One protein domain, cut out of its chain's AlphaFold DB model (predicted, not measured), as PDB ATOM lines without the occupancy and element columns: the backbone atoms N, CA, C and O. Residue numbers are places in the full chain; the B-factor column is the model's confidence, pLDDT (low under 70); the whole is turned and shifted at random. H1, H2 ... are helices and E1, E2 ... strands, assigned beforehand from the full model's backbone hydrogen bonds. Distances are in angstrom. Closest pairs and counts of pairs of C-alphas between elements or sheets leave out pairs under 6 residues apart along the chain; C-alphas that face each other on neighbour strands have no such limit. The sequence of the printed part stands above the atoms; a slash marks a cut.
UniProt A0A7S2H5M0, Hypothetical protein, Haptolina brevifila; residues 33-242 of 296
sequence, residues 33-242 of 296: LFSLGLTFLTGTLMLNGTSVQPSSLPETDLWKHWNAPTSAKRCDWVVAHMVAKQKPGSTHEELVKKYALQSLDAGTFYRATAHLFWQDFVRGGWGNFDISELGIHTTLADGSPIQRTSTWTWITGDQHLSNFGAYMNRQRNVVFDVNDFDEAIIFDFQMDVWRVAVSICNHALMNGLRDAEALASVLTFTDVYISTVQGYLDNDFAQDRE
ATOM      1  N   LEU A  33     212.003 179.266 223.756       39.44
ATOM      2  CA  LEU A  33     212.035 180.095 222.556       39.44
ATOM      3  C   LEU A  33     212.663 179.462 221.335       39.44
ATOM      4  O   LEU A  33     212.291 179.802 220.217       39.44
ATOM      5  N   PHE A  34     213.578 178.524 221.536       35.19
ATOM      6  CA  PHE A  34     214.364 177.984 220.436       35.19
ATOM      7  C   PHE A  34     213.703 176.755 219.783       35.19
ATOM      8  O   PHE A  34     213.658 176.642 218.560       35.19
ATOM      9  N   SER A  35     213.105 175.859 220.575       32.34
ATOM     10  CA  SER A  35     212.527 174.607 220.053       32.34
ATOM     11  C   SER A  35     211.203 174.801 219.313       32.34
ATOM     12  O   SER A  35     210.867 174.017 218.427       32.34
ATOM     13  N   LEU A  36     210.458 175.860 219.640       38.34
ATOM     14  CA  LEU A  36     209.256 176.225 218.894       38.34
ATOM     15  C   LEU A  36     209.635 176.821 217.537       38.34
ATOM     16  O   LEU A  36     209.173 176.304 216.525       38.34
ATOM     17  N   GLY A  37     210.571 177.778 217.482       32.41
ATOM     18  CA  GLY A  37     211.058 178.350 216.219       32.41
ATOM     19  C   GLY A  37     211.552 177.299 215.214       32.41
ATOM     20  O   GLY A  37     211.155 177.331 214.052       32.41
ATOM     21  N   LEU A  38     212.326 176.300 215.656       29.92
ATOM     22  CA  LEU A  38     212.870 175.267 214.761       29.92
ATOM     23  C   LEU A  38     211.812 174.262 214.251       29.92
ATOM     24  O   LEU A  38     211.921 173.761 213.129       29.92
ATOM     25  N   THR A  39     210.761 173.997 215.037       33.78
ATOM     26  CA  THR A  39     209.628 173.153 214.603       33.78
ATOM     27  C   THR A  39     208.727 173.904 213.611       33.78
ATOM     28  O   THR A  39     208.202 173.305 212.674       33.78
ATOM     29  N   PHE A  40     208.617 175.230 213.751       33.78
ATOM     30  CA  PHE A  40     207.914 176.101 212.802       33.78
ATOM     31  C   PHE A  40     208.663 176.283 211.470       33.78
ATOM     32  O   PHE A  40     208.028 176.310 210.418       33.78
ATOM     33  N   LEU A  41     209.998 176.342 211.494       31.92
ATOM     34  CA  LEU A  41     210.850 176.520 210.307       31.92
ATOM     35  C   LEU A  41     210.991 175.262 209.426       31.92
ATOM     36  O   LEU A  41     211.339 175.381 208.254       31.92
ATOM     37  N   THR A  42     210.711 174.061 209.949       30.27
ATOM     38  CA  THR A  42     210.935 172.783 209.232       30.27
ATOM     39  C   THR A  42     209.667 172.095 208.713       30.27
ATOM     40  O   THR A  42     209.739 170.983 208.192       30.27
ATOM     41  N   GLY A  43     208.501 172.747 208.783       28.75
ATOM     42  CA  GLY A  43     207.329 172.342 207.997       28.75
ATOM     43  C   GLY A  43     206.814 170.921 208.256       28.75
ATOM     44  O   GLY A  43     206.365 170.263 207.323       28.75
ATOM     45  N   THR A  44     206.852 170.427 209.498       31.33
ATOM     46  CA  THR A  44     206.198 169.152 209.844       31.33
ATOM     47  C   THR A  44     205.293 169.316 211.062       31.33
ATOM     48  O   THR A  44     205.583 168.823 212.148       31.33
ATOM     49  N   LEU A  45     204.161 169.996 210.870       30.27
ATOM     50  CA  LEU A  45     203.007 169.860 211.756       30.27
ATOM     51  C   LEU A  45     202.011 168.932 211.052       30.27
ATOM     52  O   LEU A  45     201.254 169.347 210.174       30.27
ATOM     53  N   MET A  46     202.078 167.639 211.371       27.30
ATOM     54  CA  MET A  46     201.113 166.661 210.875       27.30
ATOM     55  C   MET A  46     199.743 166.971 211.481       27.30
ATOM     56  O   MET A  46     199.486 166.700 212.652       27.30
ATOM     57  N   LEU A  47     198.872 167.541 210.650       32.66
ATOM     58  CA  LEU A  47     197.442 167.684 210.885       32.66
ATOM     59  C   LEU A  47     196.833 166.306 211.157       32.66
ATOM     60  O   LEU A  47     196.655 165.517 210.236       32.66
ATOM     61  N   ASN A  48     196.485 166.034 212.410       27.84
ATOM     62  CA  ASN A  48     195.372 165.159 212.757       27.84
ATOM     63  C   ASN A  48     194.886 165.534 214.156       27.84
ATOM     64  O   ASN A  48     195.663 165.548 215.105       27.84
ATOM     65  N   GLY A  49     193.598 165.870 214.262       30.75
ATOM     66  CA  GLY A  49     192.922 166.414 215.446       30.75
ATOM     67  C   GLY A  49     192.806 165.467 216.647       30.75
ATOM     68  O   GLY A  49     191.722 165.300 217.202       30.75
ATOM     69  N   THR A  50     193.903 164.853 217.072       30.05
ATOM     70  CA  THR A  50     194.010 164.119 218.330       30.05
ATOM     71  C   THR A  50     194.657 165.017 219.373       30.05
ATOM     72  O   THR A  50     195.776 165.478 219.168       30.05
ATOM     73  N   SER A  51     193.981 165.249 220.505       33.28
ATOM     74  CA  SER A  51     194.597 165.914 221.656       33.28
ATOM     75  C   SER A  51     195.827 165.105 222.077       33.28
ATOM     76  O   SER A  51     195.681 163.979 222.567       33.28
ATOM     77  N   VAL A  52     197.028 165.635 221.864       36.03
ATOM     78  CA  VAL A  52     198.255 164.960 222.287       36.03
ATOM     79  C   VAL A  52     198.277 164.958 223.814       36.03
ATOM     80  O   VAL A  52     198.275 166.008 224.453       36.03
ATOM     81  N   GLN A  53     198.235 163.770 224.418       34.31
ATOM     82  CA  GLN A  53     198.339 163.638 225.870       34.31
ATOM     83  C   GLN A  53     199.767 164.031 226.288       34.31
ATOM     84  O   GLN A  53     200.711 163.550 225.658       34.31
ATOM     85  N   PRO A  54     199.976 164.834 227.350       37.22
ATOM     86  CA  PRO A  54     201.315 165.257 227.775       37.22
ATOM     87  C   PRO A  54     202.289 164.095 228.032       37.22
ATOM     88  O   PRO A  54     203.492 164.254 227.878       37.22
ATOM     89  N   SER A  55     201.773 162.912 228.389       40.00
ATOM     90  CA  SER A  55     202.538 161.675 228.602       40.00
ATOM     91  C   SER A  55     202.960 160.943 227.320       40.00
ATOM     92  O   SER A  55     203.701 159.968 227.402       40.00
ATOM     93  N   SER A  56     202.458 161.370 226.158       39.69
ATOM     94  CA  SER A  56     202.751 160.789 224.839       39.69
ATOM     95  C   SER A  56     203.724 161.624 224.006       39.69
ATOM     96  O   SER A  56     204.208 161.152 222.979       39.69
ATOM     97  N   LEU A  57     204.036 162.846 224.454       42.16
ATOM     98  CA  LEU A  57     205.178 163.587 223.937       42.16
ATOM     99  C   LEU A  57     206.443 162.838 224.376       42.16
ATOM    100  O   LEU A  57     206.509 162.422 225.537       42.16
ATOM    101  N   PRO A  58     207.439 162.636 223.492       42.06
ATOM    102  CA  PRO A  58     208.720 162.103 223.934       42.06
ATOM    103  C   PRO A  58     209.223 162.967 225.100       42.06
ATOM    104  O   PRO A  58     208.950 164.169 225.124       42.06
ATOM    105  N   GLU A  59     209.980 162.411 226.050       44.94
ATOM    106  CA  GLU A  59     210.887 163.247 226.848       44.94
ATOM    107  C   GLU A  59     211.899 163.842 225.860       44.94
ATOM    108  O   GLU A  59     212.961 163.289 225.591       44.94
ATOM    109  N   THR A  60     211.499 164.904 225.171       44.56
ATOM    110  CA  THR A  60     212.256 165.487 224.083       44.56
ATOM    111  C   THR A  60     213.404 166.245 224.709       44.56
ATOM    112  O   THR A  60     213.190 167.393 225.038       44.56
ATOM    113  N   ASP A  61     214.599 165.664 224.840       46.12
ATOM    114  CA  ASP A  61     215.837 166.246 225.411       46.12
ATOM    115  C   ASP A  61     216.306 167.621 224.849       46.12
ATOM    116  O   ASP A  61     217.438 168.044 225.081       46.12
ATOM    117  N   LEU A  62     215.429 168.356 224.162       43.22
ATOM    118  CA  LEU A  62     215.489 169.746 223.708       43.22
ATOM    119  C   LEU A  62     216.242 170.668 224.672       43.22
ATOM    120  O   LEU A  62     216.999 171.526 224.232       43.22
ATOM    121  N   TRP A  63     216.061 170.482 225.979       46.19
ATOM    122  CA  TRP A  63     216.635 171.345 227.014       46.19
ATOM    123  C   TRP A  63     218.016 170.888 227.506       46.19
ATOM    124  O   TRP A  63     218.743 171.696 228.078       46.19
ATOM    125  N   LYS A  64     218.399 169.613 227.319       43.25
ATOM    126  CA  LYS A  64     219.667 169.064 227.848       43.25
ATOM    127  C   LYS A  64     220.895 169.509 227.054       43.25
ATOM    128  O   LYS A  64     221.994 169.514 227.601       43.25
ATOM    129  N   HIS A  65     220.719 169.864 225.782       39.59
ATOM    130  CA  HIS A  65     221.818 170.213 224.875       39.59
ATOM    131  C   HIS A  65     222.023 171.721 224.687       39.59
ATOM    132  O   HIS A  65     222.986 172.127 224.037       39.59
ATOM    133  N   TRP A  66     221.155 172.558 225.260       41.16
ATOM    134  CA  TRP A  66     221.284 174.008 225.178       41.16
ATOM    135  C   TRP A  66     221.953 174.574 226.431       41.16
ATOM    136  O   TRP A  66     221.471 174.410 227.552       41.16
ATOM    137  N   ASN A  67     223.066 175.279 226.231       43.59
ATOM    138  CA  ASN A  67     223.729 176.038 227.281       43.59
ATOM    139  C   ASN A  67     223.173 177.456 227.273       43.59
ATOM    140  O   ASN A  67     223.375 178.189 226.304       43.59
ATOM    141  N   ALA A  68     222.496 177.851 228.347       44.66
ATOM    142  CA  ALA A  68     222.008 179.215 228.437       44.66
ATOM    143  C   ALA A  68     223.152 180.229 228.358       44.66
ATOM    144  O   ALA A  68     224.231 179.979 228.916       44.66
ATOM    145  N   PRO A  69     222.917 181.395 227.733       43.44
ATOM    146  CA  PRO A  69     223.863 182.492 227.809       43.44
ATOM    147  C   PRO A  69     224.118 182.836 229.278       43.44
ATOM    148  O   PRO A  69     223.224 182.791 230.130       43.44
ATOM    149  N   THR A  70     225.364 183.186 229.590       43.62
ATOM    150  CA  THR A  70     225.704 183.641 230.939       43.62
ATOM    151  C   THR A  70     224.984 184.961 231.194       43.62
ATOM    152  O   THR A  70     225.204 185.940 230.482       43.62
ATOM    153  N   SER A  71     224.120 184.997 232.210       49.81
ATOM    154  CA  SER A  71     223.461 186.234 232.622       49.81
ATOM    155  C   SER A  71     224.504 187.258 233.056       49.81
ATOM    156  O   SER A  71     225.320 186.963 233.935       49.81
ATOM    157  N   ALA A  72     224.460 188.459 232.495       52.00
ATOM    158  CA  ALA A  72     225.342 189.541 232.889       52.00
ATOM    159  C   ALA A  72     224.597 190.554 233.769       52.00
ATOM    160  O   ALA A  72     223.380 190.728 233.704       52.00
ATOM    161  N   LYS A  73     225.329 191.248 234.636       59.28
ATOM    162  CA  LYS A  73     224.751 192.324 235.446       59.28
ATOM    163  C   LYS A  73     224.617 193.575 234.579       59.28
ATOM    164  O   LYS A  73     225.626 194.114 234.141       59.28
ATOM    165  N   ARG A  74     223.383 194.036 234.341       65.00
ATOM    166  CA  ARG A  74     223.077 195.233 233.524       65.00
ATOM    167  C   ARG A  74     222.236 196.286 234.233       65.00
ATOM    168  O   ARG A  74     221.771 197.199 233.564       65.00
ATOM    169  N   CYS A  75     222.012 196.184 235.543       66.81
ATOM    170  CA  CYS A  75     221.100 197.091 236.249       66.81
ATOM    171  C   CYS A  75     221.407 198.568 235.957       66.81
ATOM    172  O   CYS A  75     220.507 199.305 235.567       66.81
ATOM    173  N   ASP A  76     222.681 198.965 236.023       65.12
ATOM    174  CA  ASP A  76     223.105 200.344 235.756       65.12
ATOM    175  C   ASP A  76     222.847 200.765 234.303       65.12
ATOM    176  O   ASP A  76     222.362 201.866 234.045       65.12
ATOM    177  N   TRP A  77     223.103 199.866 233.346       75.81
ATOM    178  CA  TRP A  77     222.824 200.105 231.931       75.81
ATOM    179  C   TRP A  77     221.321 200.236 231.665       75.81
ATOM    180  O   TRP A  77     220.908 201.161 230.972       75.81
ATOM    181  N   VAL A  78     220.494 199.353 232.239       75.00
ATOM    182  CA  VAL A  78     219.030 199.394 232.091       75.00
ATOM    183  C   VAL A  78     218.501 200.707 232.649       75.00
ATOM    184  O   VAL A  78     217.756 201.405 231.970       75.00
ATOM    185  N   VAL A  79     218.924 201.089 233.853       71.50
ATOM    186  CA  VAL A  79     218.502 202.349 234.469       71.50
ATOM    187  C   VAL A  79     218.924 203.538 233.606       71.50
ATOM    188  O   VAL A  79     218.088 204.395 233.327       71.50
ATOM    189  N   ALA A  80     220.167 203.579 233.119       71.69
ATOM    190  CA  ALA A  80     220.634 204.640 232.226       71.69
ATOM    191  C   ALA A  80     219.821 204.706 230.918       71.69
ATOM    192  O   ALA A  80     219.414 205.789 230.494       71.69
ATOM    193  N   HIS A  81     219.526 203.552 230.311       76.00
ATOM    194  CA  HIS A  81     218.734 203.451 229.086       76.00
ATOM    195  C   HIS A  81     217.287 203.930 229.292       76.00
ATOM    196  O   HIS A  81     216.728 204.618 228.438       76.00
ATOM    197  N   MET A  82     216.687 203.610 230.442       74.69
ATOM    198  CA  MET A  82     215.316 204.007 230.771       74.69
ATOM    199  C   MET A  82     215.209 205.485 231.157       74.69
ATOM    200  O   MET A  82     214.249 206.141 230.753       74.69
ATOM    201  N   VAL A  83     216.200 206.034 231.868       70.12
ATOM    202  CA  VAL A  83     216.292 207.478 232.164       70.12
ATOM    203  C   VAL A  83     216.346 208.291 230.870       70.12
ATOM    204  O   VAL A  83     215.662 209.303 230.762       70.12
ATOM    205  N   ALA A  84     217.095 207.829 229.864       66.62
ATOM    206  CA  ALA A  84     217.176 208.502 228.568       66.62
ATOM    207  C   ALA A  84     215.855 208.477 227.768       66.62
ATOM    208  O   ALA A  84     215.660 209.317 226.891       66.62
ATOM    209  N   LYS A  85     214.952 207.525 228.053       68.19
ATOM    210  CA  LYS A  85     213.686 207.326 227.324       68.19
ATOM    211  C   LYS A  85     212.451 207.915 228.008       68.19
ATOM    212  O   LYS A  85     211.428 208.080 227.344       68.19
ATOM    213  N   GLN A  86     212.489 208.195 229.308       65.12
ATOM    214  CA  GLN A  86     211.303 208.653 230.036       65.12
ATOM    215  C   GLN A  86     211.079 210.169 229.975       65.12
ATOM    216  O   GLN A  86     212.007 210.974 229.956       65.12
ATOM    217  N   LYS A  87     209.792 210.547 229.990       56.56
ATOM    218  CA  LYS A  87     209.319 211.929 230.165       56.56
ATOM    219  C   LYS A  87     209.748 212.478 231.543       56.56
ATOM    220  O   LYS A  87     209.862 211.698 232.489       56.56
ATOM    221  N   PRO A  88     209.948 213.801 231.686       55.28
ATOM    222  CA  PRO A  88     210.392 214.406 232.943       55.28
ATOM    223  C   PRO A  88     209.401 214.117 234.081       55.28
ATOM    224  O   PRO A  88     208.215 214.410 233.950       55.28
ATOM    225  N   GLY A  89     209.884 213.546 235.193       62.75
ATOM    226  CA  GLY A  89     209.070 213.345 236.400       62.75
ATOM    227  C   GLY A  89     209.516 212.227 237.347       62.75
ATOM    228  O   GLY A  89     209.254 212.334 238.539       62.75
ATOM    229  N   SER A  90     210.203 211.187 236.865       69.06
ATOM    230  CA  SER A  90     210.743 210.119 237.725       69.06
ATOM    231  C   SER A  90     212.219 210.355 238.037       69.06
ATOM    232  O   SER A  90     213.014 210.637 237.139       69.06
ATOM    233  N   THR A  91     212.603 210.235 239.307       76.75
ATOM    234  CA  THR A  91     214.005 210.352 239.722       76.75
ATOM    235  C   THR A  91     214.778 209.068 239.408       76.75
ATOM    236  O   THR A  91     214.223 207.968 239.375       76.75
ATOM    237  N   HIS A  92     216.094 209.186 239.207       73.88
ATOM    238  CA  HIS A  92     216.974 208.032 238.995       73.88
ATOM    239  C   HIS A  92     216.839 206.986 240.118       73.88
ATOM    240  O   HIS A  92     216.761 205.791 239.846       73.88
ATOM    241  N   GLU A  93     216.745 207.426 241.377       75.38
ATOM    242  CA  GLU A  93     216.627 206.541 242.543       75.38
ATOM    243  C   GLU A  93     215.317 205.730 242.547       75.38
ATOM    244  O   GLU A  93     215.316 204.539 242.869       75.38
ATOM    245  N   GLU A  94     214.198 206.341 242.149       77.81
ATOM    246  CA  GLU A  94     212.914 205.643 242.011       77.81
ATOM    247  C   GLU A  94     212.970 204.576 240.916       77.81
ATOM    248  O   GLU A  94     212.441 203.477 241.094       77.81
ATOM    249  N   LEU A  95     213.652 204.865 239.805       72.19
ATOM    250  CA  LEU A  95     213.814 203.915 238.706       72.19
ATOM    251  C   LEU A  95     214.694 202.731 239.096       72.19
ATOM    252  O   LEU A  95     214.342 201.595 238.780       72.19
ATOM    253  N   VAL A  96     215.774 202.963 239.844       72.44
ATOM    254  CA  VAL A  96     216.596 201.882 240.409       72.44
ATOM    255  C   VAL A  96     215.738 200.955 241.272       72.44
ATOM    256  O   VAL A  96     215.750 199.742 241.065       72.44
ATOM    257  N   LYS A  97     214.939 201.506 242.198       73.75
ATOM    258  CA  LYS A  97     214.054 200.710 243.068       73.75
ATOM    259  C   LYS A  97     213.005 199.943 242.261       73.75
ATOM    260  O   LYS A  97     212.797 198.753 242.499       73.75
ATOM    261  N   LYS A  98     212.373 200.602 241.285       76.81
ATOM    262  CA  LYS A  98     211.367 199.999 240.403       76.81
ATOM    263  C   LYS A  98     211.942 198.812 239.631       76.81
ATOM    264  O   LYS A  98     211.392 197.717 239.716       76.81
ATOM    265  N   TYR A  99     213.036 199.008 238.897       71.62
ATOM    266  CA  TYR A  99     213.592 197.951 238.051       71.62
ATOM    267  C   TYR A  99     214.252 196.840 238.863       71.62
ATOM    268  O   TYR A  99     214.178 195.689 238.449       71.62
ATOM    269  N   ALA A 100     214.795 197.136 240.048       70.75
ATOM    270  CA  ALA A 100     215.243 196.098 240.973       70.75
ATOM    271  C   ALA A 100     214.090 195.159 241.369       70.75
ATOM    272  O   ALA A 100     214.240 193.942 241.282       70.75
ATOM    273  N   LEU A 101     212.920 195.703 241.724       68.06
ATOM    274  CA  LEU A 101     211.736 194.897 242.045       68.06
ATOM    275  C   LEU A 101     211.201 194.133 240.828       68.06
ATOM    276  O   LEU A 101     210.846 192.965 240.944       68.06
ATOM    277  N   GLN A 102     211.156 194.769 239.658       70.12
ATOM    278  CA  GLN A 102     210.681 194.119 238.435       70.12
ATOM    279  C   GLN A 102     211.626 193.009 237.962       70.12
ATOM    280  O   GLN A 102     211.153 191.997 237.465       70.12
ATOM    281  N   SER A 103     212.937 193.156 238.178       70.50
ATOM    282  CA  SER A 103     213.960 192.161 237.813       70.50
ATOM    283  C   SER A 103     213.925 190.870 238.637       70.50
ATOM    284  O   SER A 103     214.693 189.942 238.372       70.50
ATOM    285  N   LEU A 104     213.036 190.793 239.632       65.50
ATOM    286  CA  LEU A 104     212.815 189.556 240.367       65.50
ATOM    287  C   LEU A 104     212.218 188.467 239.460       65.50
ATOM    288  O   LEU A 104     212.575 187.296 239.578       65.50
ATOM    289  N   ASP A 105     211.378 188.869 238.506       69.06
ATOM    290  CA  ASP A 105     210.706 187.992 237.553       69.06
ATOM    291  C   ASP A 105     210.904 188.479 236.109       69.06
ATOM    292  O   ASP A 105     210.637 189.637 235.778       69.06
ATOM    293  N   ALA A 106     211.316 187.562 235.232       73.94
ATOM    294  CA  ALA A 106     211.518 187.832 233.814       73.94
ATOM    295  C   ALA A 106     210.248 188.332 233.122       73.94
ATOM    296  O   ALA A 106     210.304 189.285 232.343       73.94
ATOM    297  N   GLY A 107     209.094 187.739 233.446       75.50
ATOM    298  CA  GLY A 107     207.814 188.153 232.875       75.50
ATOM    299  C   GLY A 107     207.452 189.585 233.262       75.50
ATOM    300  O   GLY A 107     207.118 190.407 232.411       75.50
ATOM    301  N   THR A 108     207.575 189.907 234.547       78.56
ATOM    302  CA  THR A 108     207.264 191.224 235.113       78.56
ATOM    303  C   THR A 108     208.157 192.318 234.542       78.56
ATOM    304  O   THR A 108     207.666 193.405 234.229       78.56
ATOM    305  N   PHE A 109     209.452 192.056 234.386       81.19
ATOM    306  CA  PHE A 109     210.364 193.027 233.794       81.19
ATOM    307  C   PHE A 109     210.122 193.229 232.307       81.19
ATOM    308  O   PHE A 109     210.051 194.379 231.880       81.19
ATOM    309  N   TYR A 110     209.997 192.162 231.512       84.19
ATOM    310  CA  TYR A 110     209.866 192.318 230.062       84.19
ATOM    311  C   TYR A 110     208.516 192.900 229.648       84.19
ATOM    312  O   TYR A 110     208.482 193.657 228.681       84.19
ATOM    313  N   ARG A 111     207.458 192.675 230.436       83.56
ATOM    314  CA  ARG A 111     206.206 193.445 230.341       83.56
ATOM    315  C   ARG A 111     206.412 194.933 230.627       83.56
ATOM    316  O   ARG A 111     205.799 195.791 230.023       83.56
ATOM    317  N   ALA A 112     207.277 195.280 231.578       80.00
ATOM    318  CA  ALA A 112     207.558 196.683 231.886       80.00
ATOM    319  C   ALA A 112     208.556 197.341 230.913       80.00
ATOM    320  O   ALA A 112     208.800 198.547 231.007       80.00
ATOM    321  N   THR A 113     209.191 196.554 230.040       81.50
ATOM    322  CA  THR A 113     210.315 196.972 229.194       81.50
ATOM    323  C   THR A 113     210.274 196.277 227.828       81.50
ATOM    324  O   THR A 113     211.262 195.699 227.374       81.50
ATOM    325  N   ALA A 114     209.141 196.354 227.127       87.94
ATOM    326  CA  ALA A 114     208.912 195.609 225.886       87.94
ATOM    327  C   ALA A 114     210.005 195.769 224.817       87.94
ATOM    328  O   ALA A 114     210.377 194.810 224.144       87.94
ATOM    329  N   HIS A 115     210.575 196.967 224.692       85.06
ATOM    330  CA  HIS A 115     211.677 197.234 223.770       85.06
ATOM    331  C   HIS A 115     212.985 196.520 224.151       85.06
ATOM    332  O   HIS A 115     213.751 196.161 223.260       85.06
ATOM    333  N   LEU A 116     213.251 196.311 225.448       83.38
ATOM    334  CA  LEU A 116     214.411 195.543 225.905       83.38
ATOM    335  C   LEU A 116     214.221 194.058 225.623       83.38
ATOM    336  O   LEU A 116     215.189 193.404 225.253       83.38
ATOM    337  N   PHE A 117     212.986 193.547 225.711       85.31
ATOM    338  CA  PHE A 117     212.684 192.186 225.265       85.31
ATOM    339  C   PHE A 117     213.115 191.990 223.813       85.31
ATOM    340  O   PHE A 117     213.880 191.080 223.528       85.31
ATOM    341  N   TRP A 118     212.695 192.873 222.903       83.38
ATOM    342  CA  TRP A 118     213.046 192.741 221.488       83.38
ATOM    343  C   TRP A 118     214.529 192.979 221.206       83.38
ATOM    344  O   TRP A 118     215.105 192.299 220.359       83.38
ATOM    345  N   GLN A 119     215.170 193.903 221.927       81.12
ATOM    346  CA  GLN A 119     216.614 194.098 221.830       81.12
ATOM    347  C   GLN A 119     217.368 192.833 222.244       81.12
ATOM    348  O   GLN A 119     218.251 192.393 221.511       81.12
ATOM    349  N   ASP A 120     217.008 192.235 223.378       77.62
ATOM    350  CA  ASP A 120     217.642 191.015 223.867       77.62
ATOM    351  C   ASP A 120     217.303 189.821 222.962       77.62
ATOM    352  O   ASP A 120     218.185 189.026 222.662       77.62
ATOM    353  N   PHE A 121     216.072 189.730 222.461       76.69
ATOM    354  CA  PHE A 121     215.632 188.674 221.550       76.69
ATOM    355  C   PHE A 121     216.428 188.675 220.237       76.69
ATOM    356  O   PHE A 121     216.865 187.622 219.783       76.69
ATOM    357  N   VAL A 122     216.666 189.854 219.650       73.75
ATOM    358  CA  VAL A 122     217.384 189.991 218.370       73.75
ATOM    359  C   VAL A 122     218.905 189.988 218.548       73.75
ATOM    360  O   VAL A 122     219.617 189.446 217.709       73.75
ATOM    361  N   ARG A 123     219.432 190.629 219.600       70.25
ATOM    362  CA  ARG A 123     220.883 190.859 219.759       70.25
ATOM    363  C   ARG A 123     221.551 189.970 220.802       70.25
ATOM    364  O   ARG A 123     222.768 189.822 220.783       70.25
ATOM    365  N   GLY A 124     220.796 189.450 221.761       56.31
ATOM    366  CA  GLY A 124     221.324 189.061 223.063       56.31
ATOM    367  C   GLY A 124     221.169 187.584 223.391       56.31
ATOM    368  O   GLY A 124     220.416 187.248 224.286       56.31
ATOM    369  N   GLY A 125     221.923 186.681 222.769       54.81
ATOM    370  CA  GLY A 125     222.194 185.363 223.369       54.81
ATOM    371  C   GLY A 125     221.022 184.373 223.501       54.81
ATOM    372  O   GLY A 125     221.227 183.305 224.073       54.81
ATOM    373  N   TRP A 126     219.842 184.640 222.925       55.91
ATOM    374  CA  TRP A 126     218.748 183.651 222.785       55.91
ATOM    375  C   TRP A 126     219.040 182.611 221.674       55.91
ATOM    376  O   TRP A 126     218.150 181.879 221.251       55.91
ATOM    377  N   GLY A 127     220.296 182.528 221.217       54.56
ATOM    378  CA  GLY A 127     220.769 181.714 220.095       54.56
ATOM    379  C   GLY A 127     221.289 182.572 218.936       54.56
ATOM    380  O   GLY A 127     221.336 183.798 219.037       54.56
ATOM    381  N   ASN A 128     221.682 181.926 217.834       58.06
ATOM    382  CA  ASN A 128     221.907 182.611 216.559       58.06
ATOM    383  C   ASN A 128     220.540 182.832 215.906       58.06
ATOM    384  O   ASN A 128     220.024 181.929 215.256       58.06
ATOM    385  N   PHE A 129     219.936 183.994 216.140       63.53
ATOM    386  CA  PHE A 129     218.678 184.379 215.509       63.53
ATOM    387  C   PHE A 129     218.949 185.437 214.445       63.53
ATOM    388  O   PHE A 129     219.390 186.540 214.769       63.53
ATOM    389  N   ASP A 130     218.700 185.102 213.180       68.25
ATOM    390  CA  ASP A 130     218.808 186.062 212.090       68.25
ATOM    391  C   ASP A 130     217.426 186.632 211.747       68.25
ATOM    392  O   ASP A 130     216.541 185.947 211.241       68.25
ATOM    393  N   ILE A 131     217.250 187.934 211.985       69.69
ATOM    394  CA  ILE A 131     216.022 188.655 211.633       69.69
ATOM    395  C   ILE A 131     215.765 188.683 210.110       69.69
ATOM    396  O   ILE A 131     214.669 189.041 209.661       69.69
ATOM    397  N   SER A 132     216.784 188.379 209.303       67.69
ATOM    398  CA  SER A 132     216.692 188.252 207.850       67.69
ATOM    399  C   SER A 132     216.023 186.943 207.418       67.69
ATOM    400  O   SER A 132     215.347 186.928 206.392       67.69
ATOM    401  N   GLU A 133     216.105 185.901 208.251       66.88
ATOM    402  CA  GLU A 133     215.395 184.628 208.074       66.88
ATOM    403  C   GLU A 133     213.920 184.725 208.505       66.88
ATOM    404  O   GLU A 133     213.145 183.793 208.306       66.88
ATOM    405  N   LEU A 134     213.492 185.874 209.050       67.19
ATOM    406  CA  LEU A 134     212.077 186.137 209.298       67.19
ATOM    407  C   LEU A 134     211.301 186.280 207.996       67.19
ATOM    408  O   LEU A 134     211.453 187.256 207.256       67.19
ATOM    409  N   GLY A 135     210.413 185.321 207.785       60.94
ATOM    410  CA  GLY A 135     209.475 185.258 206.682       60.94
ATOM    411  C   GLY A 135     209.078 183.809 206.447       60.94
ATOM    412  O   GLY A 135     209.771 182.879 206.852       60.94
ATOM    413  N   ILE A 136     207.939 183.592 205.800       66.69
ATOM    414  CA  ILE A 136     207.547 182.235 205.433       66.69
ATOM    415  C   ILE A 136     208.320 181.864 204.163       66.69
ATOM    416  O   ILE A 136     208.104 182.470 203.114       66.69
ATOM    417  N   HIS A 137     209.191 180.853 204.236       68.69
ATOM    418  CA  HIS A 137     209.834 180.237 203.067       68.69
ATOM    419  C   HIS A 137     208.837 179.364 202.291       68.69
ATOM    420  O   HIS A 137     209.035 178.168 202.101       68.69
ATOM    421  N   THR A 138     207.722 179.960 201.886       72.81
ATOM    422  CA  THR A 138     206.683 179.310 201.096       72.81
ATOM    423  C   THR A 138     206.363 180.139 199.863       72.81
ATOM    424  O   THR A 138     206.781 181.292 199.713       72.81
ATOM    425  N   THR A 139     205.595 179.535 198.973       80.25
ATOM    426  CA  THR A 139     205.053 180.173 197.784       80.25
ATOM    427  C   THR A 139     203.547 180.363 197.927       80.25
ATOM    428  O   THR A 139     202.875 179.607 198.631       80.25
ATOM    429  N   LEU A 140     203.003 181.358 197.233       79.94
ATOM    430  CA  LEU A 140     201.569 181.472 196.992       79.94
ATOM    431  C   LEU A 140     201.066 180.265 196.179       79.94
ATOM    432  O   LEU A 140     201.848 179.465 195.656       79.94
ATOM    433  N   ALA A 141     199.743 180.144 196.050       80.88
ATOM    434  CA  ALA A 141     199.103 179.057 195.303       80.88
ATOM    435  C   ALA A 141     199.539 178.989 193.823       80.88
ATOM    436  O   ALA A 141     199.484 177.923 193.216       80.88
ATOM    437  N   ASP A 142     199.992 180.106 193.253       86.94
ATOM    438  CA  ASP A 142     200.518 180.202 191.888       86.94
ATOM    439  C   ASP A 142     202.029 179.905 191.778       86.94
ATOM    440  O   ASP A 142     202.602 180.002 190.693       86.94
ATOM    441  N   GLY A 143     202.686 179.539 192.884       84.31
ATOM    442  CA  GLY A 143     204.118 179.246 192.941       84.31
ATOM    443  C   GLY A 143     205.021 180.476 193.071       84.31
ATOM    444  O   GLY A 143     206.240 180.320 193.155       84.31
ATOM    445  N   SER A 144     204.470 181.692 193.119       85.06
ATOM    446  CA  SER A 144     205.269 182.897 193.362       85.06
ATOM    447  C   SER A 144     205.749 182.966 194.821       85.06
ATOM    448  O   SER A 144     205.028 182.548 195.730       85.06
ATOM    449  N   PRO A 145     206.975 183.451 195.092       80.88
ATOM    450  CA  PRO A 145     207.483 183.547 196.456       80.88
ATOM    451  C   PRO A 145     206.681 184.573 197.259       80.88
ATOM    452  O   PRO A 145     206.390 185.669 196.774       80.88
ATOM    453  N   ILE A 146     206.376 184.242 198.513       80.94
ATOM    454  CA  ILE A 146     205.819 185.218 199.448       80.94
ATOM    455  C   ILE A 146     206.887 186.280 199.745       80.94
ATOM    456  O   ILE A 146     208.047 185.963 200.009       80.94
ATOM    457  N   GLN A 147     206.511 187.561 199.682       80.44
ATOM    458  CA  GLN A 147     207.427 188.640 200.045       80.44
ATOM    459  C   GLN A 147     207.577 188.694 201.564       80.44
ATOM    460  O   GLN A 147     206.638 188.422 202.307       80.44
ATOM    461  N   ARG A 148     208.736 189.150 202.045       76.25
ATOM    462  CA  ARG A 148     209.003 189.310 203.484       76.25
ATOM    463  C   ARG A 148     207.924 190.112 204.224       76.25
ATOM    464  O   ARG A 148     207.672 189.868 205.395       76.25
ATOM    465  N   THR A 149     207.311 191.080 203.551       85.31
ATOM    466  CA  THR A 149     206.280 191.956 204.122       85.31
ATOM    467  C   THR A 149     204.855 191.450 203.907       85.31
ATOM    468  O   THR A 149     203.915 192.093 204.357       85.31
ATOM    469  N   SER A 150     204.653 190.324 203.216       84.69
ATOM    470  CA  SER A 150     203.315 189.790 202.921       84.69
ATOM    471  C   SER A 150     202.556 189.325 204.166       84.69
ATOM    472  O   SER A 150     201.335 189.236 204.137       84.69
ATOM    473  N   THR A 151     203.267 189.028 205.250       85.44
ATOM    474  CA  THR A 151     202.729 188.638 206.562       85.44
ATOM    475  C   THR A 151     202.662 189.803 207.546       85.44
ATOM    476  O   THR A 151     202.299 189.607 208.709       85.44
ATOM    477  N   TRP A 152     203.043 191.010 207.118       90.25
ATOM    478  CA  TRP A 152     203.057 192.163 208.003       90.25
ATOM    479  C   TRP A 152     201.644 192.688 208.213       90.25
ATOM    480  O   TRP A 152     200.909 192.966 207.268       90.25
ATOM    481  N   THR A 153     201.286 192.853 209.477       92.00
ATOM    482  CA  THR A 153     199.990 193.361 209.914       92.00
ATOM    483  C   THR A 153     200.178 194.176 211.187       92.00
ATOM    484  O   THR A 153     201.281 194.250 211.729       92.00
ATOM    485  N   TRP A 154     199.110 194.808 211.666       95.12
ATOM    486  CA  TRP A 154     199.108 195.385 213.003       95.12
ATOM    487  C   TRP A 154     199.295 194.277 214.038       95.12
ATOM    488  O   TRP A 154     198.454 193.389 214.165       95.12
ATOM    489  N   ILE A 155     200.402 194.357 214.765       93.69
ATOM    490  CA  ILE A 155     200.699 193.544 215.941       93.69
ATOM    491  C   ILE A 155     200.654 194.433 217.181       93.69
ATOM    492  O   ILE A 155     200.803 195.653 217.072       93.69
ATOM    493  N   THR A 156     200.469 193.848 218.360       93.38
ATOM    494  CA  THR A 156     200.507 194.611 219.614       93.38
ATOM    495  C   THR A 156     201.933 194.922 220.039       93.38
ATOM    496  O   THR A 156     202.146 195.920 220.713       93.38
ATOM    497  N   GLY A 157     202.915 194.097 219.659       91.06
ATOM    498  CA  GLY A 157     204.329 194.331 219.957       91.06
ATOM    499  C   GLY A 157     204.723 194.029 221.410       91.06
ATOM    500  O   GLY A 157     205.903 193.783 221.676       91.06
ATOM    501  N   ASP A 158     203.760 193.959 222.332       92.62
ATOM    502  CA  ASP A 158     203.923 193.485 223.710       92.62
ATOM    503  C   ASP A 158     202.894 192.405 224.107       92.62
ATOM    504  O   ASP A 158     202.417 192.363 225.232       92.62
ATOM    505  N   GLN A 159     202.516 191.502 223.195       92.25
ATOM    506  CA  GLN A 159     201.543 190.458 223.531       92.25
ATOM    507  C   GLN A 159     202.087 189.417 224.532       92.25
ATOM    508  O   GLN A 159     203.052 188.699 224.265       92.25
ATOM    509  N   HIS A 160     201.412 189.263 225.668       90.88
ATOM    510  CA  HIS A 160     201.704 188.278 226.711       90.88
ATOM    511  C   HIS A 160     200.433 187.881 227.486       90.88
ATOM    512  O   HIS A 160     199.422 188.577 227.453       90.88
ATOM    513  N   LEU A 161     200.470 186.800 228.277       88.94
ATOM    514  CA  LEU A 161     199.283 186.252 228.961       88.94
ATOM    515  C   LEU A 161     198.507 187.261 229.828       88.94
ATOM    516  O   LEU A 161     197.300 187.122 229.977       88.94
ATOM    517  N   SER A 162     199.167 188.279 230.391       86.69
ATOM    518  CA  SER A 162     198.486 189.306 231.197       86.69
ATOM    519  C   SER A 162     197.709 190.350 230.386       86.69
ATOM    520  O   SER A 162     196.967 191.116 230.993       86.69
ATOM    521  N   ASN A 163     197.865 190.400 229.058       89.44
ATOM    522  CA  ASN A 163     197.038 191.250 228.192       89.44
ATOM    523  C   ASN A 163     195.661 190.632 227.949       89.44
ATOM    524  O   ASN A 163     194.729 191.344 227.586       89.44
ATOM    525  N   PHE A 164     195.535 189.314 228.136       90.25
ATOM    526  CA  PHE A 164     194.286 188.593 227.957       90.25
ATOM    527  C   PHE A 164     193.446 188.677 229.228       90.25
ATOM    528  O   PHE A 164     193.916 188.397 230.335       90.25
ATOM    529  N   GLY A 165     192.173 189.018 229.081       89.50
ATOM    530  CA  GLY A 165     191.314 189.248 230.232       89.50
ATOM    531  C   GLY A 165     189.842 189.341 229.882       89.50
ATOM    532  O   GLY A 165     189.437 189.155 228.742       89.50
ATOM    533  N   ALA A 166     189.032 189.606 230.906       90.75
ATOM    534  CA  ALA A 166     187.615 189.893 230.739       90.75
ATOM    535  C   ALA A 166     187.406 191.409 230.646       90.75
ATOM    536  O   ALA A 166     187.697 192.129 231.603       90.75
ATOM    537  N   TYR A 167     186.855 191.864 229.528       90.25
ATOM    538  CA  TYR A 167     186.586 193.268 229.231       90.25
ATOM    539  C   TYR A 167     185.115 193.469 228.863       90.25
ATOM    540  O   TYR A 167     184.371 192.508 228.675       90.25
ATOM    541  N   MET A 168     184.674 194.726 228.797       89.88
ATOM    542  CA  MET A 168     183.348 195.065 228.284       89.88
ATOM    543  C   MET A 168     183.452 195.532 226.840       89.88
ATOM    544  O   MET A 168     184.145 196.508 226.560       89.88
ATOM    545  N   ASN A 169     182.712 194.882 225.946       88.94
ATOM    546  CA  ASN A 169     182.572 195.361 224.576       88.94
ATOM    547  C   ASN A 169     181.659 196.608 224.505       88.94
ATOM    548  O   ASN A 169     181.096 197.066 225.508       88.94
ATOM    549  N   ARG A 170     181.457 197.156 223.299       86.94
ATOM    550  CA  ARG A 170     180.623 198.358 223.071       86.94
ATOM    551  C   ARG A 170     179.166 198.174 223.508       86.94
ATOM    552  O   ARG A 170     178.516 199.137 223.908       86.94
ATOM    553  N   GLN A 171     178.664 196.944 223.467       88.50
ATOM    554  CA  GLN A 171     177.318 196.553 223.882       88.50
ATOM    555  C   GLN A 171     177.236 196.212 225.382       88.50
ATOM    556  O   GLN A 171     176.172 195.815 225.853       88.50
ATOM    557  N   ARG A 172     178.322 196.417 226.146       87.81
ATOM    558  CA  ARG A 172     178.442 196.126 227.588       87.81
ATOM    559  C   ARG A 172     178.314 194.641 227.941       87.81
ATOM    560  O   ARG A 172     177.965 194.300 229.071       87.81
ATOM    561  N   ASN A 173     178.627 193.763 226.996       89.75
ATOM    562  CA  ASN A 173     178.783 192.341 227.263       89.75
ATOM    563  C   ASN A 173     180.196 192.071 227.781       89.75
ATOM    564  O   ASN A 173     181.161 192.663 227.297       89.75
ATOM    565  N   VAL A 174     180.314 191.155 228.746       92.12
ATOM    566  CA  VAL A 174     181.620 190.667 229.202       92.12
ATOM    567  C   VAL A 174     182.186 189.704 228.162       92.12
ATOM    568  O   VAL A 174     181.605 188.644 227.906       92.12
ATOM    569  N   VAL A 175     183.321 190.086 227.583       93.38
ATOM    570  CA  VAL A 175     184.051 189.354 226.545       93.38
ATOM    571  C   VAL A 175     185.460 189.020 227.027       93.38
ATOM    572  O   VAL A 175     186.035 189.758 227.826       93.38
ATOM    573  N   PHE A 176     186.011 187.902 226.567       92.81
ATOM    574  CA  PHE A 176     187.436 187.623 226.653       92.81
ATOM    575  C   PHE A 176     188.128 188.284 225.471       92.81
ATOM    576  O   PHE A 176     187.795 187.979 224.327       92.81
ATOM    577  N   ASP A 177     189.053 189.185 225.760       90.94
ATOM    578  CA  ASP A 177     189.719 190.002 224.752       90.94
ATOM    579  C   ASP A 177     191.171 190.278 225.162       90.94
ATOM    580  O   ASP A 177     191.601 189.897 226.259       90.94
ATOM    581  N   VAL A 178     191.910 190.932 224.273       90.25
ATOM    582  CA  VAL A 178     193.247 191.473 224.510       90.25
ATOM    583  C   VAL A 178     193.183 192.985 224.712       90.25
ATOM    584  O   VAL A 178     192.312 193.673 224.184       90.25
ATOM    585  N   ASN A 179     194.125 193.517 225.478       85.62
ATOM    586  CA  ASN A 179     194.287 194.952 225.683       85.62
ATOM    587  C   ASN A 179     195.777 195.328 225.681       85.62
ATOM    588  O   ASN A 179     196.626 194.441 225.691       85.62
ATOM    589  N   ASP A 180     196.057 196.629 225.783       84.19
ATOM    590  CA  ASP A 180     197.399 197.223 225.846       84.19
ATOM    591  C   ASP A 180     198.093 197.219 224.471       84.19
ATOM    592  O   ASP A 180     198.718 196.248 224.055       84.19
ATOM    593  N   PHE A 181     197.890 198.307 223.722       90.00
ATOM    594  CA  PHE A 181     198.356 198.477 222.338       90.00
ATOM    595  C   PHE A 181     199.332 199.658 222.205       90.00
ATOM    596  O   PHE A 181     199.499 200.202 221.112       90.00
ATOM    597  N   ASP A 182     199.953 200.086 223.306       88.06
ATOM    598  CA  ASP A 182     200.866 201.235 223.318       88.06
ATOM    599  C   ASP A 182     202.150 200.955 222.503       88.06
ATOM    600  O   ASP A 182     202.763 201.874 221.954       88.06
ATOM    601  N   GLU A 183     202.510 199.678 222.346       90.69
ATOM    602  CA  GLU A 183     203.632 199.167 221.552       90.69
ATOM    603  C   GLU A 183     203.240 198.722 220.131       90.69
ATOM    604  O   GLU A 183     204.065 198.138 219.417       90.69
ATOM    605  N   ALA A 184     202.003 198.993 219.698       93.88
ATOM    606  CA  ALA A 184     201.493 198.486 218.431       93.88
ATOM    607  C   ALA A 184     202.276 199.020 217.221       93.88
ATOM    608  O   ALA A 184     202.548 200.216 217.080       93.88
ATOM    609  N   ILE A 185     202.604 198.113 216.300       94.06
ATOM    610  CA  ILE A 185     203.389 198.402 215.098       94.06
ATOM    611  C   ILE A 185     202.950 197.496 213.944       94.06
ATOM    612  O   ILE A 185     202.339 196.452 214.157       94.06
ATOM    613  N   ILE A 186     203.260 197.890 212.709       94.12
ATOM    614  CA  ILE A 186     203.110 197.016 211.542       94.12
ATOM    615  C   ILE A 186     204.367 196.157 211.407       94.12
ATOM    616  O   ILE A 186     205.442 196.674 211.096       94.12
ATOM    617  N   PHE A 187     204.232 194.853 211.638       90.50
ATOM    618  CA  PHE A 187     205.313 193.882 211.482       90.50
ATOM    619  C   PHE A 187     204.752 192.462 211.307       90.50
ATOM    620  O   PHE A 187     203.537 192.270 211.284       90.50
ATOM    621  N   ASP A 188     205.621 191.466 211.142       88.44
ATOM    622  CA  ASP A 188     205.206 190.067 211.007       88.44
ATOM    623  C   ASP A 188     204.415 189.592 212.242       88.44
ATOM    624  O   ASP A 188     204.877 189.731 213.379       88.44
ATOM    625  N   PHE A 189     203.230 189.010 212.012       88.69
ATOM    626  CA  PHE A 189     202.333 188.525 213.071       88.69
ATOM    627  C   PHE A 189     202.986 187.490 213.999       88.69
ATOM    628  O   PHE A 189     202.584 187.360 215.159       88.69
ATOM    629  N   GLN A 190     203.998 186.759 213.514       86.44
ATOM    630  CA  GLN A 190     204.707 185.736 214.282       86.44
ATOM    631  C   GLN A 190     205.367 186.309 215.537       86.44
ATOM    632  O   GLN A 190     205.535 185.583 216.515       86.44
ATOM    633  N   MET A 191     205.677 187.609 215.557       88.12
ATOM    634  CA  MET A 191     206.265 188.255 216.729       88.12
ATOM    635  C   MET A 191     205.339 188.186 217.948       88.12
ATOM    636  O   MET A 191     205.779 187.770 219.019       88.12
ATOM    637  N   ASP A 192     204.051 188.504 217.796       92.00
ATOM    638  CA  ASP A 192     203.093 188.386 218.903       92.00
ATOM    639  C   ASP A 192     202.897 186.920 219.310       92.00
ATOM    640  O   ASP A 192     202.837 186.606 220.498       92.00
ATOM    641  N   VAL A 193     202.862 185.997 218.341       91.19
ATOM    642  CA  VAL A 193     202.725 184.554 218.608       91.19
ATOM    643  C   VAL A 193     203.905 184.037 219.436       91.19
ATOM    644  O   VAL A 193     203.706 183.352 220.442       91.19
ATOM    645  N   TRP A 194     205.135 184.390 219.065       87.25
ATOM    646  CA  TRP A 194     206.331 184.003 219.810       87.25
ATOM    647  C   TRP A 194     206.376 184.637 221.188       87.25
ATOM    648  O   TRP A 194     206.703 183.952 222.157       87.25
ATOM    649  N   ARG A 195     205.996 185.911 221.311       89.75
ATOM    650  CA  ARG A 195     205.970 186.595 222.605       89.75
ATOM    651  C   ARG A 195     204.958 185.962 223.567       89.75
ATOM    652  O   ARG A 195     205.292 185.720 224.732       89.75
ATOM    653  N   VAL A 196     203.780 185.565 223.080       92.25
ATOM    654  CA  VAL A 196     202.809 184.791 223.874       92.25
ATOM    655  C   VAL A 196     203.369 183.424 224.260       92.25
ATOM    656  O   VAL A 196     203.245 183.034 225.421       92.25
ATOM    657  N   ALA A 197     204.035 182.718 223.343       89.62
ATOM    658  CA  ALA A 197     204.682 181.441 223.643       89.62
ATOM    659  C   ALA A 197     205.726 181.564 224.771       89.62
ATOM    660  O   ALA A 197     205.745 180.734 225.684       89.62
ATOM    661  N   VAL A 198     206.533 182.635 224.780       85.38
ATOM    662  CA  VAL A 198     207.434 182.937 225.913       85.38
ATOM    663  C   VAL A 198     206.657 183.121 227.194       85.38
ATOM    664  O   VAL A 198     207.019 182.559 228.225       85.38
ATOM    665  N   SER A 199     205.597 183.924 227.134       88.62
ATOM    666  CA  SER A 199     204.790 184.247 228.300       88.62
ATOM    667  C   SER A 199     204.173 182.994 228.921       88.62
ATOM    668  O   SER A 199     204.229 182.842 230.141       88.62
ATOM    669  N   ILE A 200     203.673 182.066 228.098       86.00
ATOM    670  CA  ILE A 200     203.150 180.764 228.534       86.00
ATOM    671  C   ILE A 200     204.218 179.982 229.290       86.00
ATOM    672  O   ILE A 200     203.980 179.557 230.420       86.00
ATOM    673  N   CYS A 201     205.403 179.824 228.710       82.38
ATOM    674  CA  CYS A 201     206.469 179.070 229.358       82.38
ATOM    675  C   CYS A 201     206.989 179.745 230.626       82.38
ATOM    676  O   CYS A 201     207.164 179.066 231.637       82.38
ATOM    677  N   ASN A 202     207.186 181.067 230.620       80.38
ATOM    678  CA  ASN A 202     207.566 181.802 231.825       80.38
ATOM    679  C   ASN A 202     206.529 181.583 232.932       80.38
ATOM    680  O   ASN A 202     206.888 181.239 234.057       80.38
ATOM    681  N   HIS A 203     205.239 181.706 232.607       81.88
ATOM    682  CA  HIS A 203     204.164 181.502 233.570       81.88
ATOM    683  C   HIS A 203     204.115 180.059 234.086       81.88
ATOM    684  O   HIS A 203     203.977 179.849 235.289       81.88
ATOM    685  N   ALA A 204     204.277 179.062 233.213       80.38
ATOM    686  CA  ALA A 204     204.330 177.657 233.605       80.38
ATOM    687  C   ALA A 204     205.460 177.407 234.619       80.38
ATOM    688  O   ALA A 204     205.231 176.854 235.694       80.38
ATOM    689  N   LEU A 205     206.663 177.899 234.326       74.88
ATOM    690  CA  LEU A 205     207.832 177.719 235.183       74.88
ATOM    691  C   LEU A 205     207.701 178.433 236.527       74.88
ATOM    692  O   LEU A 205     208.033 177.855 237.561       74.88
ATOM    693  N   MET A 206     207.183 179.664 236.535       74.75
ATOM    694  CA  MET A 206     206.926 180.405 237.773       74.75
ATOM    695  C   MET A 206     205.916 179.709 238.685       74.75
ATOM    696  O   MET A 206     206.014 179.816 239.904       74.75
ATOM    697  N   ASN A 207     204.959 178.989 238.100       77.94
ATOM    698  CA  ASN A 207     203.958 178.223 238.837       77.94
ATOM    699  C   ASN A 207     204.400 176.776 239.128       77.94
ATOM    700  O   ASN A 207     203.610 175.988 239.641       77.94
ATOM    701  N   GLY A 208     205.655 176.418 238.835       77.00
ATOM    702  CA  GLY A 208     206.224 175.109 239.163       77.00
ATOM    703  C   GLY A 208     205.772 173.959 238.261       77.00
ATOM    704  O   GLY A 208     205.896 172.802 238.664       77.00
ATOM    705  N   LEU A 209     205.257 174.249 237.062       77.19
ATOM    706  CA  LEU A 209     204.927 173.228 236.066       77.19
ATOM    707  C   LEU A 209     206.207 172.609 235.492       77.19
ATOM    708  O   LEU A 209     207.274 173.228 235.460       77.19
ATOM    709  N   ARG A 210     206.092 171.368 235.019       79.38
ATOM    710  CA  ARG A 210     207.180 170.632 234.369       79.38
ATOM    711  C   ARG A 210     207.386 171.122 232.940       79.38
ATOM    712  O   ARG A 210     206.448 171.565 232.281       79.38
ATOM    713  N   ASP A 211     208.590 170.916 232.415       76.12
ATOM    714  CA  ASP A 211     208.952 171.312 231.046       76.12
ATOM    715  C   ASP A 211     208.002 170.707 229.991       76.12
ATOM    716  O   ASP A 211     207.597 171.390 229.052       76.12
ATOM    717  N   ALA A 212     207.559 169.459 230.187       77.31
ATOM    718  CA  ALA A 212     206.578 168.803 229.314       77.31
ATOM    719  C   ALA A 212     205.192 169.478 229.335       77.31
ATOM    720  O   ALA A 212     204.504 169.514 228.319       77.31
ATOM    721  N   GLU A 213     204.776 170.032 230.476       80.38
ATOM    722  CA  GLU A 213     203.492 170.733 230.622       80.38
ATOM    723  C   GLU A 213     203.554 172.125 229.990       80.38
ATOM    724  O   GLU A 213     202.611 172.542 229.316       80.38
ATOM    725  N   ALA A 214     204.686 172.818 230.148       79.81
ATOM    726  CA  ALA A 214     204.953 174.069 229.448       79.81
ATOM    727  C   ALA A 214     204.942 173.859 227.923       79.81
ATOM    728  O   ALA A 214     204.232 174.567 227.212       79.81
ATOM    729  N   LEU A 215     205.645 172.831 227.431       81.06
ATOM    730  CA  LEU A 215     205.675 172.484 226.010       81.06
ATOM    731  C   LEU A 215     204.279 172.147 225.474       81.06
ATOM    732  O   LEU A 215     203.861 172.714 224.468       81.06
ATOM    733  N   ALA A 216     203.532 171.281 226.166       82.75
ATOM    734  CA  ALA A 216     202.165 170.937 225.777       82.75
ATOM    735  C   ALA A 216     201.247 172.171 225.724       82.75
ATOM    736  O   ALA A 216     200.402 172.274 224.833       82.75
ATOM    737  N   SER A 217     201.429 173.124 226.644       84.69
ATOM    738  CA  SER A 217     200.660 174.373 226.671       84.69
ATOM    739  C   SER A 217     200.956 175.249 225.457       84.69
ATOM    740  O   SER A 217     200.023 175.777 224.851       84.69
ATOM    741  N   VAL A 218     202.229 175.378 225.063       87.38
ATOM    742  CA  VAL A 218     202.566 176.154 223.865       87.38
ATOM    743  C   VAL A 218     202.095 175.459 222.593       87.38
ATOM    744  O   VAL A 218     201.494 176.127 221.760       87.38
ATOM    745  N   LEU A 219     202.292 174.144 222.461       85.75
ATOM    746  CA  LEU A 219     201.800 173.386 221.303       85.75
ATOM    747  C   LEU A 219     200.281 173.529 221.149       85.75
ATOM    748  O   LEU A 219     199.782 173.838 220.072       85.75
ATOM    749  N   THR A 220     199.544 173.408 222.256       89.19
ATOM    750  CA  THR A 220     198.090 173.618 222.256       89.19
ATOM    751  C   THR A 220     197.731 175.041 221.825       89.19
ATOM    752  O   THR A 220     196.821 175.226 221.021       89.19
ATOM    753  N   PHE A 221     198.435 176.054 222.339       91.75
ATOM    754  CA  PHE A 221     198.224 177.445 221.934       91.75
ATOM    755  C   PHE A 221     198.443 177.631 220.429       91.75
ATOM    756  O   PHE A 221     197.590 178.211 219.759       91.75
ATOM    757  N   THR A 222     199.540 177.106 219.888       88.56
ATOM    758  CA  THR A 222     199.873 177.251 218.471       88.56
ATOM    759  C   THR A 222     198.901 176.511 217.562       88.56
ATOM    760  O   THR A 222     198.462 177.077 216.562       88.56
ATOM    761  N   ASP A 223     198.490 175.297 217.930       88.56
ATOM    762  CA  ASP A 223     197.514 174.511 217.171       88.56
ATOM    763  C   ASP A 223     196.155 175.220 217.123       88.56
ATOM    764  O   ASP A 223     195.517 175.327 216.070       88.56
ATOM    765  N   VAL A 224     195.710 175.762 218.262       89.50
ATOM    766  CA  VAL A 224     194.460 176.528 218.353       89.50
ATOM    767  C   VAL A 224     194.559 177.845 217.583       89.50
ATOM    768  O   VAL A 224     193.587 178.235 216.935       89.50
ATOM    769  N   TYR A 225     195.712 178.517 217.606       90.25
ATOM    770  CA  TYR A 225     195.940 179.738 216.835       90.25
ATOM    771  C   TYR A 225     195.824 179.465 215.331       90.25
ATOM    772  O   TYR A 225     195.008 180.091 214.656       90.25
ATOM    773  N   ILE A 226     196.568 178.479 214.818       89.38
ATOM    774  CA  ILE A 226     196.574 178.117 213.392       89.38
ATOM    775  C   ILE A 226     195.182 177.674 212.944       89.38
ATOM    776  O   ILE A 226     194.662 178.201 211.963       89.38
ATOM    777  N   SER A 227     194.553 176.748 213.673       88.56
ATOM    778  CA  SER A 227     193.210 176.262 213.329       88.56
ATOM    779  C   SER A 227     192.156 177.371 213.371       88.56
ATOM    780  O   SER A 227     191.238 177.374 212.554       88.56
ATOM    781  N   THR A 228     192.300 178.347 214.271       88.19
ATOM    782  CA  THR A 228     191.422 179.522 214.318       88.19
ATOM    783  C   THR A 228     191.617 180.416 213.098       88.19
ATOM    784  O   THR A 228     190.627 180.789 212.475       88.19
ATOM    785  N   VAL A 229     192.862 180.724 212.722       87.94
ATOM    786  CA  VAL A 229     193.163 181.546 211.538       87.94
ATOM    787  C   VAL A 229     192.699 180.855 210.254       87.94
ATOM    788  O   VAL A 229     192.063 181.486 209.417       87.94
ATOM    789  N   GLN A 230     192.939 179.549 210.118       88.44
ATOM    790  CA  GLN A 230     192.417 178.755 209.000       88.44
ATOM    791  C   GLN A 230     190.886 178.749 208.969       88.44
ATOM    792  O   GLN A 230     190.290 178.824 207.900       88.44
ATOM    793  N   GLY A 231     190.246 178.704 210.139       87.00
ATOM    794  CA  GLY A 231     188.795 178.785 210.270       87.00
ATOM    795  C   GLY A 231     188.194 180.120 209.821       87.00
ATOM    796  O   GLY A 231     186.983 180.180 209.637       87.00
ATOM    797  N   TYR A 232     189.001 181.165 209.622       87.38
ATOM    798  CA  TYR A 232     188.562 182.449 209.064       87.38
ATOM    799  C   TYR A 232     188.645 182.518 207.537       87.38
ATOM    800  O   TYR A 232     188.194 183.497 206.949       87.38
ATOM    801  N   LEU A 233     189.214 181.507 206.881       86.44
ATOM    802  CA  LEU A 233     189.273 181.472 205.425       86.44
ATOM    803  C   LEU A 233     187.870 181.275 204.836       86.44
ATOM    804  O   LEU A 233     187.073 180.478 205.337       86.44
ATOM    805  N   ASP A 234     187.586 182.007 203.759       83.88
ATOM    806  CA  ASP A 234     186.357 181.912 202.960       83.88
ATOM    807  C   ASP A 234     185.047 182.165 203.734       83.88
ATOM    808  O   ASP A 234     183.984 181.660 203.367       83.88
ATOM    809  N   ASN A 235     185.101 182.952 204.817       83.88
ATOM    810  CA  ASN A 235     183.929 183.353 205.593       83.88
ATOM    811  C   ASN A 235     184.147 184.668 206.366       83.88
ATOM    812  O   ASN A 235     185.263 185.173 206.466       83.88
ATOM    813  N   ASP A 236     183.074 185.190 206.964       80.31
ATOM    814  CA  ASP A 236     183.097 186.423 207.763       80.31
ATOM    815  C   ASP A 236     183.280 186.171 209.276       80.31
ATOM    816  O   ASP A 236     183.137 187.091 210.083       80.31
ATOM    817  N   PHE A 237     183.627 184.948 209.711       76.06
ATOM    818  CA  PHE A 237     183.734 184.624 211.144       76.06
ATOM    819  C   PHE A 237     184.764 185.481 211.882       76.06
ATOM    820  O   PHE A 237     184.621 185.679 213.088       76.06
ATOM    821  N   ALA A 238     185.779 186.005 211.191       74.38
ATOM    822  CA  ALA A 238     186.747 186.919 211.790       74.38
ATOM    823  C   ALA A 238     186.114 188.232 212.293       74.38
ATOM    824  O   ALA A 238     186.672 188.859 213.188       74.38
ATOM    825  N   GLN A 239     184.972 188.652 211.736       75.81
ATOM    826  CA  GLN A 239     184.336 189.936 212.062       75.81
ATOM    827  C   GLN A 239     183.351 189.835 213.234       75.81
ATOM    828  O   GLN A 239     183.225 190.780 214.009       75.81
ATOM    829  N   ASP A 240     182.699 188.680 213.395       76.00
ATOM    830  CA  ASP A 240     181.559 188.525 214.310       76.00
ATOM    831  C   ASP A 240     181.862 187.680 215.559       76.00
ATOM    832  O   ASP A 240     181.008 187.496 216.435       76.00
ATOM    833  N   ARG A 241     183.066 187.109 215.657       80.62
ATOM    834  CA  ARG A 241     183.395 186.170 216.731       80.62
ATOM    835  C   ARG A 241     183.839 186.888 218.001       80.62
ATOM    836  O   ARG A 241     184.996 187.256 218.156       80.62
ATOM    837  N   GLU A 242     182.940 186.938 218.978       88.19
ATOM    838  CA  GLU A 242     183.256 187.335 220.353       88.19
ATOM    839  C   GLU A 242     183.297 186.125 221.296       88.19
ATOM    840  O   GLU A 242     182.428 185.241 221.268       88.19
TER     841      GLU A 242
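AT A GLANCE: This is residues 33 to 242 of the 296 residues of the protein "Hypothetical protein" of Haptolina brevifila (UniProt A0A7S2H5M0). What is the main picture? H6 and H7 fold into a helical hairpin at the core, H4 packs on H6, and H2 and H3 make a small head beyond H4. Two small antiparallel sheets, E1 - E4 and the hairpin E2 - E3, and two long unnamed stretches, residues 42 to 74 and 124 to 151, lie round it. What is it made of? The printed part has 210 residues, with eight named helices and four named strands in the order H1 H2 H3 H4 H5 E1 E2 E3 E4 H6 H7 H8, and is mostly helix. The whole is compact, with a radius of gyration of the C-alphas of 19.4 A and spans of 56 by 50 by 37 A.

HOW THE PARTS SIT: How do the strands pair? E2, residues 164 to 168, and E3, residues 174 to 178, form an antiparallel hairpin, with N 167 and O 175 within hydrogen-bond range at 2.8 A. E1, residues 152 to 155, and E4, residues 185 to 188, are antiparallel neighbours, with N 153 and O 187 within range at 2.9 A. What touches the hub? The hub H6, residues 190 to 206, forms a helical hairpin with H7, residues 211 to 230, at a shallow tilt of 29 degrees, opposite ways; their closest C-alphas, Cys 201 and Ala 214, are 5.2 A apart. With residues 199 to 203 alone H6 touches H4, residues 106 to 112, at a steep tilt of 49 degrees, closest C-alphas Gly 107 and Asn 202, 6.4 A. With residues 194 to 198 alone it only just touches H1, residues 33 to 41, with 3 pairs of C-alphas within 8 A, the closest Leu 33 and Val 198, 6.4 A. What lies farther out? H3, residues 92 to 102, touches H4 only at the corner, closest C-alphas Gln 102 and Phe 109, 4.8 A, and touches H2, residues 75 to 85, closest C-alphas Val 79 and Val 96, 6.3 A. H5, residues 114 to 123, is close to H4 but not clearly touching, closest C-alphas Tyr 110 and Phe 117, 5.6 A; H8, residues 237 to 240, is only just apart from H7 at 8.4 A. Are the helix backbones complete? Every O i to N i+4 pair is within hydrogen-bond range in H2 to H7, and 4 of 5 in H1; H8 is too short for one.

IN THESE COORDINATES: Where do the elements begin and end? H1 begins at C-alpha 33, (212.035, 180.095, 222.556), and H8 ends at C-alpha 240, (181.559, 188.525, 214.310). Which are longest? H7 measures 28.5 A and H6 24.2 A from first to last C-alpha; E2 measures 12.7 A.

THE WHOLE: How far does it reach? The two C-alphas farthest apart, Glu 93 and Asp 142, are 59.3 A apart; the printed part has no cut. Which links are long? H1 to H2, 33 residues, and H5 to E1, 28 residues. Where is confidence low? Mean pLDDT of the printed part is 72.2, and 68 residues are under 70, among them 33 to 76 and 124 to 137.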